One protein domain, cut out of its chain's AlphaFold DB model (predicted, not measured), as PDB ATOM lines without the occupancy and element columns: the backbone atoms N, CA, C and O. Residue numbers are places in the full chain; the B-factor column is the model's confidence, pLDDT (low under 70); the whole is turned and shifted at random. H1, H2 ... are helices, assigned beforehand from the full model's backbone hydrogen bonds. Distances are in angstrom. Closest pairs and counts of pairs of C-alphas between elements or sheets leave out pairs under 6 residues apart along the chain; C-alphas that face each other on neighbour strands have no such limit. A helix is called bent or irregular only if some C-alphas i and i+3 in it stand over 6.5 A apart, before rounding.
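AT A GLANCE: This is residues 55 to 84 and 89 to 109 of the 302 residues of the protein "PPM-type phosphatase domain-containing protein" of Trichuris muris (UniProt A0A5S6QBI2). Two short helices lie toward opposite ends of a loose, elongated piece: H1 with the looping stretch of residues 64 to 84 on one side of a cut, and H2 with the lead-in of residues 89 to 96 on the other. The 51 printed residues hold two named helices, H1 then H2, and no named strand; the class is all helix, though named elements hold only 21 of the residues. The radius of gyration of the C-alphas is 12.9 A, and the spans are 36 by 20 by 17 A.

IN THESE COORDINATES: Find C-alpha 55 at (34.028, -4.129, 8.115); from there H1, residues 55 to 63, runs 12.5 A to C-alpha 63 at (28.895, -15.260, 5.625). Next read residues 64 to 84, where no element is named; within them residues 73 to 74 make a short antiparallel pairing with residues 77 to 78. Past the cut, go to Ala 97, where H2, residues 97 to 108, begins; it runs 14.9 A to C-alpha 108 at (49.256, -31.689, -7.923).

HOW THE PARTS SIT: H1 and H2 are apart, with no C-alpha of the one within 8 A of the other. In H1 every O i to N i+4 pair is within hydrogen-bond range; in H2, 6 of 8 are. H2 is neither bent nor irregular, but only just: C-alphas 102 and 105 are 6.3 A apart.

THE WHOLE: The two C-alphas farthest apart, those of Thr 55 and Thr 106, stand 37.5 A from each other. The link from H1 to H2 runs across the cut: residues 85 to 88 are not printed, and C-alphas 84 and 89 are 11.9 A apart. The mean pLDDT of the printed part is 90.2; look at residues 108 to 109 for the values under 70.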
ATOM      1  N   THR A  55      35.151  -3.937   9.046       95.94
ATOM      2  CA  THR A  55      34.028  -4.129   8.115       95.94
ATOM      3  C   THR A  55      34.160  -5.438   7.344       95.94
ATOM      4  O   THR A  55      33.171  -6.156   7.202       95.94
ATOM      5  N   GLU A  56      35.380  -5.806   6.948       96.12
ATOM      6  CA  GLU A  56      35.651  -7.093   6.311       96.12
ATOM      7  C   GLU A  56      35.553  -8.246   7.304       96.12
ATOM      8  O   GLU A  56      34.941  -9.263   6.989       96.12
ATOM      9  N   VAL A  57      36.057  -8.084   8.528       95.88
ATOM     10  CA  VAL A  57      35.929  -9.118   9.567       95.88
ATOM     11  C   VAL A  57      34.463  -9.425   9.865       95.88
ATOM     12  O   VAL A  57      34.078 -10.592   9.956       95.88
ATOM     13  N   LYS A  58      33.627  -8.386   9.989       96.06
ATOM     14  CA  LYS A  58      32.179  -8.542  10.181       96.06
ATOM     15  C   LYS A  58      31.520  -9.213   8.980       96.06
ATOM     16  O   LYS A  58      30.705 -10.106   9.192       96.06
ATOM     17  N   ARG A  59      31.891  -8.829   7.751       96.25
ATOM     18  CA  ARG A  59      31.386  -9.452   6.519       96.25
ATOM     19  C   ARG A  59      31.681 -10.950   6.502       96.25
ATOM     20  O   ARG A  59      30.748 -11.737   6.429       96.25
ATOM     21  N   VAL A  60      32.950 -11.340   6.639       96.06
ATOM     22  CA  VAL A  60      33.345 -12.756   6.574       96.06
ATOM     23  C   VAL A  60      32.674 -13.549   7.700       96.06
ATOM     24  O   VAL A  60      32.136 -14.618   7.455       96.06
ATOM     25  N   ARG A  61      32.611 -13.027   8.934       95.56
ATOM     26  CA  ARG A  61      31.893 -13.718  10.025       95.56
ATOM     27  C   ARG A  61      30.399 -13.896   9.748       95.56
ATOM     28  O   ARG A  61      29.845 -14.893  10.187       95.56
ATOM     29  N   ALA A  62      29.756 -12.950   9.067       96.12
ATOM     30  CA  ALA A  62      28.335 -13.027   8.734       96.12
ATOM     31  C   ALA A  62      28.032 -14.000   7.579       96.12
ATOM     32  O   ALA A  62      26.906 -14.479   7.472       96.12
ATOM     33  N   GLU A  63      29.018 -14.298   6.731       96.12
ATOM     34  CA  GLU A  63      28.895 -15.260   5.625       96.12
ATOM     35  C   GLU A  63      28.943 -16.723   6.095       96.12
ATOM     36  O   GLU A  63      28.531 -17.616   5.355       96.12
ATOM     37  N   HIS A  64      29.385 -16.974   7.333       96.06
ATOM     38  CA  HIS A  64      29.533 -18.314   7.899       96.06
ATOM     39  C   HIS A  64      28.679 -18.511   9.167       96.06
ATOM     40  O   HIS A  64      28.348 -17.547   9.863       96.06
ATOM     41  N   PRO A  65      28.313 -19.759   9.518       96.56
ATOM     42  CA  PRO A  65      27.597 -20.056  10.756       96.56
ATOM     43  C   PRO A  65      28.345 -19.582  12.006       96.56
ATOM     44  O   PRO A  65      29.573 -19.635  12.078       96.56
ATOM     45  N   PHE A  66      27.598 -19.226  13.057       94.38
ATOM     46  CA  PHE A  66      28.169 -18.739  14.320       94.38
ATOM     47  C   PHE A  66      29.191 -19.707  14.948       94.38
ATOM     48  O   PHE A  66      30.155 -19.261  15.573       94.38
ATOM     49  N   SER A  67      29.033 -21.019  14.738       94.75
ATOM     50  CA  SER A  67      29.983 -22.047  15.186       94.75
ATOM     51  C   SER A  67      31.400 -21.859  14.634       94.75
ATOM     52  O   SER A  67      32.356 -22.320  15.250       94.75
ATOM     53  N   GLU A  68      31.551 -21.170  13.503       94.06
ATOM     54  CA  GLU A  68      32.836 -20.949  12.840       94.06
ATOM     55  C   GLU A  68      33.501 -19.615  13.216       94.06
ATOM     56  O   GLU A  68      34.603 -19.314  12.759       94.06
ATOM     57  N   THR A  69      32.889 -18.816  14.096       91.06
ATOM     58  CA  THR A  69      33.377 -17.472  14.468       91.06
ATOM     59  C   THR A  69      34.848 -17.460  14.907       91.06
ATOM     60  O   THR A  69      35.585 -16.522  14.591       91.06
ATOM     61  N   PHE A  70      35.286 -18.511  15.607       89.19
ATOM     62  CA  PHE A  70      36.656 -18.673  16.111       89.19
ATOM     63  C   PHE A  70      37.577 -19.469  15.174       89.19
ATOM     64  O   PHE A  70      38.769 -19.604  15.447       89.19
ATOM     65  N   THR A  71      37.045 -20.028  14.085       93.69
ATOM     66  CA  THR A  71      37.807 -20.851  13.136       93.69
ATOM     67  C   THR A  71      38.071 -20.149  11.812       93.69
ATOM     68  O   THR A  71      39.114 -20.412  11.211       93.69
ATOM     69  N   VAL A  72      37.172 -19.247  11.395       94.00
ATOM     70  CA  VAL A  72      37.292 -18.413  10.185       94.00
ATOM     71  C   VAL A  72      38.576 -17.587  10.211       94.00
ATOM     72  O   VAL A  72      39.268 -17.500   9.203       94.00
ATOM     73  N   PHE A  73      38.931 -17.031  11.370       95.12
ATOM     74  CA  PHE A  73      40.178 -16.298  11.573       95.12
ATOM     75  C   PHE A  73      41.031 -17.004  12.616       95.12
ATOM     76  O   PHE A  73      40.577 -17.261  13.729       95.12
ATOM     77  N   ARG A  74      42.282 -17.306  12.269       92.88
ATOM     78  CA  ARG A  74      43.275 -17.869  13.192       92.88
ATOM     79  C   ARG A  74      44.620 -17.223  12.918       92.88
ATOM     80  O   ARG A  74      44.971 -17.059  11.758       92.88
ATOM     81  N   ARG A  75      45.385 -16.898  13.967       91.25
ATOM     82  CA  ARG A  75      46.709 -16.251  13.832       91.25
ATOM     83  C   ARG A  75      46.661 -15.042  12.884       91.25
ATOM     84  O   ARG A  75      47.481 -14.942  11.975       91.25
ATOM     85  N   ASP A  76      45.620 -14.226  13.039       92.00
ATOM     86  CA  ASP A  76      45.379 -13.012  12.251       92.00
ATOM     87  C   ASP A  76      45.273 -13.234  10.730       92.00
ATOM     88  O   ASP A  76      45.511 -12.345   9.921       92.00
ATOM     89  N   ARG A  77      44.888 -14.453  10.329       94.25
ATOM     90  CA  ARG A  77      44.778 -14.893   8.934       94.25
ATOM     91  C   ARG A  77      43.478 -15.651   8.689       94.25
ATOM     92  O   ARG A  77      42.998 -16.392   9.555       94.25
ATOM     93  N   LEU A  78      42.941 -15.537   7.478       94.25
ATOM     94  CA  LEU A  78      41.821 -16.338   6.992       94.25
ATOM     95  C   LEU A  78      42.197 -17.824   7.033       94.25
ATOM     96  O   LEU A  78      43.189 -18.262   6.440       94.25
ATOM     97  N   LEU A  79      41.418 -18.587   7.798       94.06
ATOM     98  CA  LEU A  79      41.618 -19.997   8.133       94.06
ATOM     99  C   LEU A  79      43.008 -20.341   8.697       94.06
ATOM    100  O   LEU A  79      43.338 -21.522   8.812       94.06
ATOM    101  N   GLY A  80      43.794 -19.350   9.125       91.81
ATOM    102  CA  GLY A  80      45.167 -19.538   9.602       91.81
ATOM    103  C   GLY A  80      46.256 -19.469   8.533       91.81
ATOM    104  O   GLY A  80      47.424 -19.636   8.879       91.81
ATOM    105  N   GLU A  81      45.904 -19.230   7.266       91.06
ATOM    106  CA  GLU A  81      46.851 -19.266   6.143       91.06
ATOM    107  C   GLU A  81      46.994 -17.907   5.439       91.06
ATOM    108  O   GLU A  81      48.116 -17.417   5.273       91.06
ATOM    109  N   LEU A  82      45.883 -17.282   5.039       91.06
ATOM    110  CA  LEU A  82      45.885 -16.157   4.094       91.06
ATOM    111  C   LEU A  82      45.676 -14.805   4.799       91.06
ATOM    112  O   LEU A  82      44.775 -14.682   5.621       91.06
ATOM    113  N   VAL A  83      46.498 -13.800   4.484       91.88
ATOM    114  CA  VAL A  83      46.335 -12.422   4.999       91.88
ATOM    115  C   VAL A  83      45.188 -11.692   4.292       91.88
ATOM    116  O   VAL A  83      44.268 -11.250   4.985       91.88
ATOM    117  N   PRO A  84      45.165 -11.596   2.944       94.56
ATOM    118  CA  PRO A  84      44.071 -10.918   2.265       94.56
ATOM    119  C   PRO A  84      42.769 -11.722   2.371       94.56
ATOM    120  O   PRO A  84      42.710 -12.922   2.103       94.56
ATOM    121  N   GLY A  89      42.085 -15.900  -7.914       90.81
ATOM    122  CA  GLY A  89      42.705 -17.218  -7.768       90.81
ATOM    123  C   GLY A  89      42.399 -17.829  -6.403       90.81
ATOM    124  O   GLY A  89      41.232 -17.835  -6.009       90.81
ATOM    125  N   ASP A  90      43.414 -18.382  -5.733       89.81
ATOM    126  CA  ASP A  90      43.293 -18.996  -4.397       89.81
ATOM    127  C   ASP A  90      42.085 -19.925  -4.259       89.81
ATOM    128  O   ASP A  90      41.345 -19.937  -3.277       89.81
ATOM    129  N   VAL A  91      41.886 -20.752  -5.287       90.00
ATOM    130  CA  VAL A  91      40.692 -21.594  -5.412       90.00
ATOM    131  C   VAL A  91      40.539 -22.599  -4.262       90.00
ATOM    132  O   VAL A  91      39.424 -23.035  -4.003       90.00
ATOM    133  N   ARG A  92      41.614 -22.885  -3.504       89.31
ATOM    134  CA  ARG A  92      41.571 -23.668  -2.248       89.31
ATOM    135  C   ARG A  92      40.664 -23.063  -1.176       89.31
ATOM    136  O   ARG A  92      40.199 -23.783  -0.304       89.31
ATOM    137  N   PHE A  93      40.425 -21.756  -1.233       92.44
ATOM    138  CA  PHE A  93      39.547 -21.051  -0.304       92.44
ATOM    139  C   PHE A  93      38.139 -20.850  -0.877       92.44
ATOM    140  O   PHE A  93      37.256 -20.373  -0.171       92.44
ATOM    141  N   LYS A  94      37.894 -21.268  -2.127       93.88
ATOM    142  CA  LYS A  94      36.638 -21.023  -2.858       93.88
ATOM    143  C   LYS A  94      35.878 -22.293  -3.212       93.88
ATOM    144  O   LYS A  94      34.659 -22.327  -3.119       93.88
ATOM    145  N   TRP A  95      36.585 -23.314  -3.679       92.69
ATOM    146  CA  TRP A  95      35.979 -24.542  -4.180       92.69
ATOM    147  C   TRP A  95      35.606 -25.493  -3.058       92.69
ATOM    148  O   TRP A  95      36.330 -25.628  -2.078       92.69
ATOM    149  N   THR A  96      34.530 -26.247  -3.255       91.81
ATOM    150  CA  THR A  96      34.132 -27.313  -2.329       91.81
ATOM    151  C   THR A  96      35.242 -28.353  -2.155       91.81
ATOM    152  O   THR A  96      36.021 -28.607  -3.078       91.81
ATOM    153  N   ALA A  97      35.295 -29.016  -0.996       87.38
ATOM    154  CA  ALA A  97      36.279 -30.072  -0.740       87.38
ATOM    155  C   ALA A  97      36.235 -31.188  -1.806       87.38
ATOM    156  O   ALA A  97      37.274 -31.712  -2.202       87.38
ATOM    157  N   GLN A  98      35.048 -31.498  -2.339       87.94
ATOM    158  CA  GLN A  98      34.880 -32.462  -3.427       87.94
ATOM    159  C   GLN A  98      35.561 -32.000  -4.723       87.94
ATOM    160  O   GLN A  98      36.302 -32.772  -5.326       87.94
ATOM    161  N   GLN A  99      35.353 -30.745  -5.142       89.06
ATOM    162  CA  GLN A  99      36.017 -30.176  -6.322       89.06
ATOM    163  C   GLN A  99      37.535 -30.129  -6.140       89.06
ATOM    164  O   GLN A  99      38.284 -30.441  -7.066       89.06
ATOM    165  N   GLN A 100      37.990 -29.774  -4.936       87.56
ATOM    166  CA  GLN A 100      39.410 -29.775  -4.614       87.56
ATOM    167  C   GLN A 100      40.003 -31.182  -4.745       87.56
ATOM    168  O   GLN A 100      40.983 -31.370  -5.460       87.56
ATOM    169  N   ASN A 101      39.367 -32.192  -4.154       84.62
ATOM    170  CA  ASN A 101      39.826 -33.573  -4.266       84.62
ATOM    171  C   ASN A 101      39.788 -34.077  -5.716       84.62
ATOM    172  O   ASN A 101      40.750 -34.690  -6.157       84.62
ATOM    173  N   ALA A 102      38.745 -33.783  -6.489       86.44
ATOM    174  CA  ALA A 102      38.627 -34.272  -7.865       86.44
ATOM    175  C   ALA A 102      39.640 -33.645  -8.840       86.44
ATOM    176  O   ALA A 102      40.057 -34.298  -9.789       86.44
ATOM    177  N   ILE A 103      40.013 -32.377  -8.639       84.94
ATOM    178  CA  ILE A 103      40.838 -31.627  -9.598       84.94
ATOM    179  C   ILE A 103      42.267 -31.464  -9.079       84.94
ATOM    180  O   ILE A 103      43.237 -31.788  -9.762       84.94
ATOM    181  N   ILE A 104      42.416 -30.945  -7.859       77.62
ATOM    182  CA  ILE A 104      43.722 -30.585  -7.302       77.62
ATOM    183  C   ILE A 104      44.513 -31.841  -6.956       77.62
ATOM    184  O   ILE A 104      45.700 -31.895  -7.280       77.62
ATOM    185  N   SER A 105      43.876 -32.835  -6.324       75.25
ATOM    186  CA  SER A 105      44.593 -34.042  -5.895       75.25
ATOM    187  C   SER A 105      45.161 -34.825  -7.083       75.25
ATOM    188  O   SER A 105      46.283 -35.322  -7.015       75.25
ATOM    189  N   THR A 106      44.434 -34.832  -8.204       76.12
ATOM    190  CA  THR A 106      44.832 -35.484  -9.456       76.12
ATOM    191  C   THR A 106      45.977 -34.759 -10.160       76.12
ATOM    192  O   THR A 106      46.869 -35.405 -10.698       76.12
ATOM    193  N   LEU A 107      45.977 -33.423 -10.157       75.62
ATOM    194  CA  LEU A 107      46.970 -32.621 -10.881       75.62
ATOM    195  C   LEU A 107      48.250 -32.343 -10.082       75.62
ATOM    196  O   LEU A 107      49.309 -32.161 -10.676       75.62
ATOM    197  N   MET A 108      48.165 -32.227  -8.754       68.19
ATOM    198  CA  MET A 108      49.256 -31.689  -7.923       68.19
ATOM    199  C   MET A 108      49.539 -32.509  -6.655       68.19
ATOM    200  O   MET A 108      50.256 -32.030  -5.772       68.19
ATOM    201  N   GLY A 109      48.984 -33.722  -6.559       67.50
ATOM    202  CA  GLY A 109      49.050 -34.566  -5.368       67.50
ATOM    203  C   GLY A 109      48.091 -34.111  -4.258       67.50
ATOM    204  O   GLY A 109      47.465 -33.052  -4.368       67.50
TER     205      GLY A 109